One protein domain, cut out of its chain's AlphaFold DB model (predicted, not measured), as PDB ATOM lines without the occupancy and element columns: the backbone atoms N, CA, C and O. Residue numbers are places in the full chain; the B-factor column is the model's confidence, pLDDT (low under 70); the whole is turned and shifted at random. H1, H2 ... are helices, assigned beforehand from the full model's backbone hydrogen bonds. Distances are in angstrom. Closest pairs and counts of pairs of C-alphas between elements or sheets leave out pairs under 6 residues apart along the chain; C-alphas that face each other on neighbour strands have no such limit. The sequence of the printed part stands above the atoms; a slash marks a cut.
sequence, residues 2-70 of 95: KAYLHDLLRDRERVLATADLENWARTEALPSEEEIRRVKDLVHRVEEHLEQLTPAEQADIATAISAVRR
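AT A GLANCE: This is residues 2 to 70 of the 95 residues of an uncharacterized protein of Rhodococcus sp. T7 (UniProt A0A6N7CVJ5). A long, narrow helical hairpin: H2 and H3 follow each other along one side, H1 runs back beside H2 and the first part of H3, and H4 turns off at the far end, where residues 62 to 70 stick out. The printed part has 69 residues, with four named helices in the order H1, H2, H3, H4 and no named strand, all helix. It is extended, with a radius of gyration of the C-alphas of 18.3 A and spans of 54 by 27 by 15 A.

HOW THE PARTS SIT: H3, residues 33 to 51, touches H1, residues 2 to 17, opposite ways at a shallow tilt of 28 degrees; the closest C-alphas, of Leu 5 and Val 39, are 6.4 A apart. H1 touches H3 with residues 2 to 9 alone. H1 and H2, residues 23 to 29, touch as a helical hairpin, at a shallow tilt of 14 degrees, closest at the C-alphas of Val 15 and Ala 29, 6.6 A. H4, residues 55 to 70, touches no helix; it is only just apart from H3, at 8.3 A. In H1, H2, H3 and H4 every O i to N i+4 pair is within hydrogen-bond range.

IN THESE COORDINATES: H3 is 27.1 A long, H1 22.5 A and H4 22.4 A. H1 begins at C-alpha 2 (52.772, -9.282, -11.588), and H4 ends at C-alpha 70 (73.912, 1.058, -17.089).

THE WHOLE: The C-alphas farthest apart, of Asp 20 and Ala 56, are 54.9 A apart. The printed part has no cut, its three links are tight, and no printed residue is under 70 in pLDDT.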
ATOM      1  N   LYS A   2      53.105  -7.987 -12.223       83.69
ATOM      2  CA  LYS A   2      52.772  -9.282 -11.588       83.69
ATOM      3  C   LYS A   2      52.979  -9.299 -10.064       83.69
ATOM      4  O   LYS A   2      52.088  -9.719  -9.345       83.69
ATOM      5  N   ALA A   3      54.104  -8.760  -9.582       85.19
ATOM      6  CA  ALA A   3      54.349  -8.598  -8.143       85.19
ATOM      7  C   ALA A   3      53.271  -7.738  -7.457       85.19
ATOM      8  O   ALA A   3      52.759  -8.114  -6.418       85.19
ATOM      9  N   TYR A   4      52.842  -6.651  -8.103       83.44
ATOM     10  CA  TYR A   4      51.778  -5.790  -7.584       83.44
ATOM     11  C   TYR A   4      50.416  -6.500  -7.531       83.44
ATOM     12  O   TYR A   4      49.701  -6.384  -6.546       83.44
ATOM     13  N   LEU A   5      50.071  -7.283  -8.561       87.25
ATOM     14  CA  LEU A   5      48.865  -8.116  -8.544       87.25
ATOM     15  C   LEU A   5      48.910  -9.157  -7.417       87.25
ATOM     16  O   LEU A   5      47.903  -9.395  -6.758       87.25
ATOM     17  N   HIS A   6      50.071  -9.774  -7.204       88.94
ATOM     18  CA  HIS A   6      50.274 -10.720  -6.113       88.94
ATOM     19  C   HIS A   6      50.083 -10.047  -4.746       88.94
ATOM     20  O   HIS A   6      49.387 -10.595  -3.897       88.94
ATOM     21  N   ASP A   7      50.634  -8.846  -4.558       87.19
ATOM     22  CA  ASP A   7      50.465  -8.072  -3.327       87.19
ATOM     23  C   ASP A   7      48.985  -7.718  -3.082       87.19
ATOM     24  O   ASP A   7      48.477  -7.974  -1.994       87.19
ATOM     25  N   LEU A   8      48.252  -7.269  -4.112       86.81
ATOM     26  CA  LEU A   8      46.807  -6.996  -4.025       86.81
ATOM     27  C   LEU A   8      45.992  -8.227  -3.598       86.81
ATOM     28  O   LEU A   8      45.100  -8.131  -2.755       86.81
ATOM     29  N   LEU A   9      46.274  -9.395  -4.182       89.19
ATOM     30  CA  LEU A   9      45.563 -10.632  -3.844       89.19
ATOM     31  C   LEU A   9      45.890 -11.102  -2.425       89.19
ATOM     32  O   LEU A   9      44.990 -11.523  -1.698       89.19
ATOM     33  N   ARG A  10      47.156 -10.976  -2.023       88.44
ATOM     34  CA  ARG A  10      47.613 -11.287  -0.669       88.44
ATOM     35  C   ARG A  10      46.949 -10.389   0.374       88.44
ATOM     36  O   ARG A  10      46.530 -10.879   1.421       88.44
ATOM     37  N   ASP A  11      46.837  -9.093   0.100       83.50
ATOM     38  CA  ASP A  11      46.171  -8.150   1.000       83.50
ATOM     39  C   ASP A  11      44.677  -8.449   1.128       83.50
ATOM     40  O   ASP A  11      44.151  -8.485   2.242       83.50
ATOM     41  N   ARG A  12      44.012  -8.777   0.016       85.94
ATOM     42  CA  ARG A  12      42.608  -9.207   0.014       85.94
ATOM     43  C   ARG A  12      42.386 -10.451   0.870       85.94
ATOM     44  O   ARG A  12      41.464 -10.484   1.680       85.94
ATOM     45  N   GLU A  13      43.221 -11.470   0.693       87.00
ATOM     46  CA  GLU A  13      43.141 -12.713   1.462       87.00
ATOM     47  C   GLU A  13      43.351 -12.459   2.958       87.00
ATOM     48  O   GLU A  13      42.568 -12.932   3.781       87.00
ATOM     49  N   ARG A  14      44.341 -11.632   3.314       87.12
ATOM     50  CA  ARG A  14      44.609 -11.240   4.703       87.12
ATOM     51  C   ARG A  14      43.407 -10.553   5.357       87.12
ATOM     52  O   ARG A  14      43.058 -10.886   6.489       87.12
ATOM     53  N   VAL A  15      42.765  -9.612   4.664       85.44
ATOM     54  CA  VAL A  15      41.592  -8.892   5.190       85.44
ATOM     55  C   VAL A  15      40.397  -9.831   5.361       85.44
ATOM     56  O   VAL A  15      39.716  -9.770   6.383       85.44
ATOM     57  N   LEU A  16      40.172 -10.747   4.413       84.38
ATOM     58  CA  LEU A  16      39.099 -11.743   4.502       84.38
ATOM     59  C   LEU A  16      39.326 -12.772   5.619       84.38
ATOM     60  O   LEU A  16      38.365 -13.194   6.257       84.38
ATOM     61  N   ALA A  17      40.578 -13.152   5.878       84.75
ATOM     62  CA  ALA A  17      40.941 -14.075   6.954       84.75
ATOM     63  C   ALA A  17      40.865 -13.442   8.359       84.75
ATOM     64  O   ALA A  17      40.924 -14.156   9.359       84.75
ATOM     65  N   THR A  18      40.733 -12.114   8.457       84.06
ATOM     66  CA  THR A  18      40.674 -11.402   9.741       84.06
ATOM     67  C   THR A  18      39.248 -11.419  10.307       84.06
ATOM     68  O   THR A  18      38.346 -10.735   9.812       84.06
ATOM     69  N   ALA A  19      39.045 -12.209  11.366       74.81
ATOM     70  CA  ALA A  19      37.742 -12.398  12.007       74.81
ATOM     71  C   ALA A  19      37.267 -11.162  12.803       74.81
ATOM     72  O   ALA A  19      36.102 -10.787  12.682       74.81
ATOM     73  N   ASP A  20      38.170 -10.488  13.524       80.69
ATOM     74  CA  ASP A  20      37.872  -9.366  14.440       80.69
ATOM     75  C   ASP A  20      37.891  -7.979  13.770       80.69
ATOM     76  O   ASP A  20      38.255  -6.974  14.379       80.69
ATOM     77  N   LEU A  21      37.519  -7.899  12.492       80.31
ATOM     78  CA  LEU A  21      37.475  -6.626  11.776       80.31
ATOM     79  C   LEU A  21      36.054  -6.057  11.776       80.31
ATOM     80  O   LEU A  21      35.121  -6.695  11.280       80.31
ATOM     81  N   GLU A  22      35.896  -4.841  12.297       82.50
ATOM     82  CA  GLU A  22      34.637  -4.100  12.204       82.50
ATOM     83  C   GLU A  22      34.241  -3.902  10.728       82.50
ATOM     84  O   GLU A  22      35.095  -3.762   9.852       82.50
ATOM     85  N   ASN A  23      32.937  -3.890  10.429       77.88
ATOM     86  CA  ASN A  23      32.457  -3.917   9.041       77.88
ATOM     87  C   ASN A  23      32.973  -2.733   8.200       77.88
ATOM     88  O   ASN A  23      33.324  -2.917   7.039       77.88
ATOM     89  N   TRP A  24      33.084  -1.540   8.796       74.69
ATOM     90  CA  TRP A  24      33.651  -0.366   8.125       74.69
ATOM     91  C   TRP A  24      35.149  -0.540   7.824       74.69
ATOM     92  O   TRP A  24      35.594  -0.211   6.729       74.69
ATOM     93  N   ALA A  25      35.912  -1.132   8.751       78.44
ATOM     94  CA  ALA A  25      37.340  -1.394   8.582       78.44
ATOM     95  C   ALA A  25      37.591  -2.480   7.526       78.44
ATOM     96  O   ALA A  25      38.559  -2.407   6.772       78.44
ATOM     97  N   ARG A  26      36.687  -3.460   7.412       77.81
ATOM     98  CA  ARG A  26      36.726  -4.474   6.354       77.81
ATOM     99  C   ARG A  26      36.478  -3.876   4.974       77.81
ATOM    100  O   ARG A  26      37.204  -4.218   4.048       77.81
ATOM    101  N   THR A  27      35.482  -3.002   4.830       78.31
ATOM    102  CA  THR A  27      35.178  -2.350   3.546       78.31
ATOM    103  C   THR A  27      36.304  -1.427   3.085       78.31
ATOM    104  O   THR A  27      36.614  -1.433   1.900       78.31
ATOM    105  N   GLU A  28      36.941  -0.694   4.000       78.06
ATOM    106  CA  GLU A  28      38.060   0.201   3.674       78.06
ATOM    107  C   GLU A  28      39.346  -0.567   3.323       78.06
ATOM    108  O   GLU A  28      40.071  -0.198   2.404       78.06
ATOM    109  N   ALA A  29      39.637  -1.659   4.041       76.94
ATOM    110  CA  ALA A  29      40.862  -2.429   3.840       76.94
ATOM    111  C   ALA A  29      40.800  -3.393   2.641       76.94
ATOM    112  O   ALA A  29      41.842  -3.862   2.182       76.94
ATOM    113  N   LEU A  30      39.601  -3.728   2.146       78.19
ATOM    114  CA  LEU A  30      39.433  -4.582   0.971       78.19
ATOM    115  C   LEU A  30      39.933  -3.844  -0.283       78.19
ATOM    116  O   LEU A  30      39.338  -2.839  -0.674       78.19
ATOM    117  N   PRO A  31      40.980  -4.345  -0.964       74.88
ATOM    118  CA  PRO A  31      41.400  -3.760  -2.228       74.88
ATOM    119  C   PRO A  31      40.266  -3.841  -3.255       74.88
ATOM    120  O   PRO A  31      39.497  -4.806  -3.294       74.88
ATOM    121  N   SER A  32      40.168  -2.820  -4.106       80.50
ATOM    122  CA  SER A  32      39.072  -2.698  -5.066       80.50
ATOM    123  C   SER A  32      39.100  -3.828  -6.103       80.50
ATOM    124  O   SER A  32      40.095  -4.021  -6.803       80.50
ATOM    125  N   GLU A  33      37.977  -4.528  -6.277       81.62
ATOM    126  CA  GLU A  33      37.816  -5.543  -7.334       81.62
ATOM    127  C   GLU A  33      38.083  -4.966  -8.735       81.62
ATOM    128  O   GLU A  33      38.665  -5.627  -9.596       81.62
ATOM    129  N   GLU A  34      37.724  -3.699  -8.950       81.94
ATOM    130  CA  GLU A  34      37.975  -2.982 -10.202       81.94
ATOM    131  C   GLU A  34      39.471  -2.723 -10.429       81.94
ATOM    132  O   GLU A  34      39.957  -2.738 -11.561       81.94
ATOM    133  N   GLU A  35      40.241  -2.504  -9.365       83.94
ATOM    134  CA  GLU A  35      41.695  -2.400  -9.462       83.94
ATOM    135  C   GLU A  35      42.328  -3.751  -9.802       83.94
ATOM    136  O   GLU A  35      43.107  -3.838 -10.754       83.94
ATOM    137  N   ILE A  36      41.942  -4.818  -9.095       84.31
ATOM    138  CA  ILE A  36      42.429  -6.179  -9.361       84.31
ATOM    139  C   ILE A  36      42.142  -6.575 -10.814       84.31
ATOM    140  O   ILE A  36      43.032  -7.084 -11.500       84.31
ATOM    141  N   ARG A  37      40.925  -6.308 -11.304       88.75
ATOM    142  CA  ARG A  37      40.522  -6.582 -12.689       88.75
ATOM    143  C   ARG A  37      41.388  -5.819 -13.690       88.75
ATOM    144  O   ARG A  37      41.975  -6.436 -14.573       88.75
ATOM    145  N   ARG A  38      41.547  -4.503 -13.520       87.88
ATOM    146  CA  ARG A  38      42.367  -3.679 -14.425       87.88
ATOM    147  C   ARG A  38      43.827  -4.121 -14.460       87.88
ATOM    148  O   ARG A  38      44.426  -4.155 -15.532       87.88
ATOM    149  N   VAL A  39      44.407  -4.476 -13.311       86.19
ATOM    150  CA  VAL A  39      45.793  -4.963 -13.253       86.19
ATOM    151  C   VAL A  39      45.925  -6.329 -13.933       86.19
ATOM    152  O   VAL A  39      46.907  -6.538 -14.645       86.19
ATOM    153  N   LYS A  40      44.951  -7.236 -13.772       90.00
ATOM    154  CA  LYS A  40      44.914  -8.522 -14.492       90.00
ATOM    155  C   LYS A  40      44.851  -8.325 -16.005       90.00
ATOM    156  O   LYS A  40      45.710  -8.857 -16.703       90.00
ATOM    157  N   ASP A  41      43.907  -7.515 -16.484       91.38
ATOM    158  CA  ASP A  41      43.735  -7.225 -17.915       91.38
ATOM    159  C   ASP A  41      45.017  -6.631 -18.515       91.38
ATOM    160  O   ASP A  41      45.438  -6.972 -19.620       91.38
ATOM    161  N   LEU A  42      45.679  -5.756 -17.758       91.62
ATOM    162  CA  LEU A  42      46.919  -5.130 -18.181       91.62
ATOM    163  C   LEU A  42      48.101  -6.110 -18.209       91.62
ATOM    164  O   LEU A  42      48.907  -6.046 -19.133       91.62
ATOM    165  N   VAL A  43      48.222  -7.004 -17.220       89.69
ATOM    166  CA  VAL A  43      49.237  -8.071 -17.248       89.69
ATOM    167  C   VAL A  43      49.028  -8.949 -18.476       89.69
ATOM    168  O   VAL A  43      49.992  -9.168 -19.203       89.69
ATOM    169  N   HIS A  44      47.788  -9.359 -18.743       90.88
ATOM    170  CA  HIS A  44      47.466 -10.218 -19.877       90.88
ATOM    171  C   HIS A  44      47.814  -9.559 -21.214       90.88
ATOM    172  O   HIS A  44      48.565 -10.120 -22.000       90.88
ATOM    173  N   ARG A  45      47.394  -8.304 -21.422       92.06
ATOM    174  CA  ARG A  45      47.732  -7.545 -22.636       92.06
ATOM    175  C   ARG A  45      49.241  -7.401 -22.843       92.06
ATOM    176  O   ARG A  45      49.724  -7.414 -23.970       92.06
ATOM    177  N   VAL A  46      49.997  -7.200 -21.763       88.06
ATOM    178  CA  VAL A  46      51.460  -7.114 -21.851       88.06
ATOM    179  C   VAL A  46      52.053  -8.467 -22.236       88.06
ATOM    180  O   VAL A  46      52.957  -8.493 -23.061       88.06
ATOM    181  N   GLU A  47      51.561  -9.571 -21.679       90.12
ATOM    182  CA  GLU A  47      52.000 -10.922 -22.054       90.12
ATOM    183  C   GLU A  47      51.709 -11.224 -23.525       90.12
ATOM    184  O   GLU A  47      52.628 -11.602 -24.244       90.12
ATOM    185  N   GLU A  48      50.493 -10.942 -23.996       92.88
ATOM    186  CA  GLU A  48      50.110 -11.107 -25.403       92.88
ATOM    187  C   GLU A  48      51.025 -10.311 -26.342       92.88
ATOM    188  O   GLU A  48      51.497 -10.831 -27.352       92.88
ATOM    189  N   HIS A  49      51.326  -9.052 -26.009       88.38
ATOM    190  CA  HIS A  49      52.259  -8.257 -26.807       88.38
ATOM    191  C   HIS A  49      53.679  -8.822 -26.777       88.38
ATOM    192  O   HIS A  49      54.356  -8.789 -27.799       88.38
ATOM    193  N   LEU A  50      54.144  -9.335 -25.632       87.94
ATOM    194  CA  LEU A  50      55.470  -9.948 -25.534       87.94
ATOM    195  C   LEU A  50      55.568 -11.230 -26.371       87.94
ATOM    196  O   LEU A  50      56.612 -11.470 -26.975       87.94
ATOM    197  N   GLU A  51      54.499 -12.023 -26.439       90.50
ATOM    198  CA  GLU A  51      54.421 -13.228 -27.276       90.50
ATOM    199  C   GLU A  51      54.453 -12.913 -28.777       90.50
ATOM    200  O   GLU A  51      54.930 -13.723 -29.571       90.50
ATOM    201  N   GLN A  52      53.988 -11.726 -29.169       93.38
ATOM    202  CA  GLN A  52      53.982 -11.266 -30.559       93.38
ATOM    203  C   GLN A  52      55.316 -10.648 -31.009       93.38
ATOM    204  O   GLN A  52      55.484 -10.388 -32.200       93.38
ATOM    205  N   LEU A  53      56.268 -10.422 -30.095       90.62
ATOM    206  CA  LEU A  53      57.553  -9.814 -30.442       90.62
ATOM    207  C   LEU A  53      58.431 -10.767 -31.245       90.62
ATOM    208  O   LEU A  53      58.765 -11.876 -30.812       90.62
ATOM    209  N   THR A  54      58.930 -10.268 -32.367       92.38
ATOM    210  CA  THR A  54      59.971 -10.937 -33.139       92.38
ATOM    211  C   THR A  54      61.295 -10.985 -32.362       92.38
ATOM    212  O   THR A  54      61.549 -10.147 -31.490       92.38
ATOM    213  N   PRO A  55      62.209 -11.918 -32.692       91.31
ATOM    214  CA  PRO A  55      63.524 -11.983 -32.050       91.31
ATOM    215  C   PRO A  55      64.332 -10.678 -32.146       91.31
ATOM    216  O   PRO A  55      65.088 -10.357 -31.230       91.31
ATOM    217  N   ALA A  56      64.161  -9.916 -33.232       90.88
ATOM    218  CA  ALA A  56      64.817  -8.624 -33.417       90.88
ATOM    219  C   ALA A  56      64.279  -7.571 -32.433       90.88
ATOM    220  O   ALA A  56      65.056  -6.937 -31.726       90.88
ATOM    221  N   GLU A  57      62.956  -7.453 -32.305       90.19
ATOM    222  CA  GLU A  57      62.334  -6.506 -31.370       90.19
ATOM    223  C   GLU A  57      62.654  -6.857 -29.908       90.19
ATOM    224  O   GLU A  57      62.899  -5.970 -29.088       90.19
ATOM    225  N   GLN A  58      62.729  -8.151 -29.573       89.00
ATOM    226  CA  GLN A  58      63.179  -8.596 -28.249       89.00
ATOM    227  C   GLN A  58      64.630  -8.177 -27.966       89.00
ATOM    228  O   GLN A  58      64.938  -7.728 -26.855       89.00
ATOM    229  N   ALA A  59      65.521  -8.293 -28.956       91.12
ATOM    230  CA  ALA A  59      66.917  -7.878 -28.831       91.12
ATOM    231  C   ALA A  59      67.057  -6.355 -28.654       91.12
ATOM    232  O   ALA A  59      67.850  -5.895 -27.822       91.12
ATOM    233  N   ASP A  60      66.245  -5.571 -29.362       89.88
ATOM    234  CA  ASP A  60      66.209  -4.112 -29.230       89.88
ATOM    235  C   ASP A  60      65.728  -3.687 -27.836       89.88
ATOM    236  O   ASP A  60      66.367  -2.864 -27.169       89.88
ATOM    237  N   ILE A  61      64.660  -4.315 -27.331       88.31
ATOM    238  CA  ILE A  61      64.158  -4.080 -25.969       88.31
ATOM    239  C   ILE A  61      65.223  -4.443 -24.925       88.31
ATOM    240  O   ILE A  61      65.470  -3.668 -23.995       88.31
ATOM    241  N   ALA A  62      65.898  -5.586 -25.068       89.00
ATOM    242  CA  ALA A  62      66.965  -6.001 -24.156       89.00
ATOM    243  C   ALA A  62      68.140  -5.005 -24.146       89.00
ATOM    244  O   ALA A  62      68.701  -4.694 -23.085       89.00
ATOM    245  N   THR A  63      68.478  -4.457 -25.312       91.00
ATOM    246  CA  THR A  63      69.509  -3.426 -25.467       91.00
ATOM    247  C   THR A  63      69.103  -2.132 -24.761       91.00
ATOM    248  O   THR A  63      69.883  -1.594 -23.969       91.00
ATOM    249  N   ALA A  64      67.862  -1.673 -24.953       88.88
ATOM    250  CA  ALA A  64      67.330  -0.488 -24.282       88.88
ATOM    251  C   ALA A  64      67.305  -0.647 -22.749       88.88
ATOM    252  O   ALA A  64      67.750   0.245 -22.022       88.88
ATOM    253  N   ILE A  65      66.866  -1.805 -22.238       87.75
ATOM    254  CA  ILE A  65      66.891  -2.116 -20.797       87.75
ATOM    255  C   ILE A  65      68.321  -2.055 -20.256       87.75
ATOM    256  O   ILE A  65      68.564  -1.472 -19.195       87.75
ATOM    257  N   SER A  66      69.272  -2.646 -20.981       88.31
ATOM    258  CA  SER A  66      70.685  -2.658 -20.594       88.31
ATOM    259  C   SER A  66      71.266  -1.246 -20.545       88.31
ATOM    260  O   SER A  66      71.972  -0.909 -19.592       88.31
ATOM    261  N   ALA A  67      70.920  -0.397 -21.516       86.50
ATOM    262  CA  ALA A  67      71.303   1.009 -21.525       86.50
ATOM    263  C   ALA A  67      70.737   1.756 -20.306       86.50
ATOM    264  O   ALA A  67      71.499   2.387 -19.578       86.50
ATOM    265  N   VAL A  68      69.440   1.616 -20.004       81.31
ATOM    266  CA  VAL A  68      68.811   2.258 -18.833       81.31
ATOM    267  C   VAL A  68      69.439   1.785 -17.521       81.31
ATOM    268  O   VAL A  68      69.706   2.604 -16.638       81.31
ATOM    269  N   ARG A  69      69.694   0.479 -17.368       80.06
ATOM    270  CA  ARG A  69      70.357  -0.071 -16.173       80.06
ATOM    271  C   ARG A  69      71.768   0.479 -16.011       80.06
ATOM    272  O   ARG A  69      72.107   0.924 -14.918       80.06
ATOM    273  N   ARG A  70      72.557   0.496 -17.089       80.56
ATOM    274  CA  ARG A  70      73.912   1.058 -17.089       80.56
ATOM    275  C   ARG A  70      73.886   2.538 -16.720       80.56
ATOM    276  O   ARG A  70      74.633   2.943 -15.837       80.56
TER     277      ARG A  70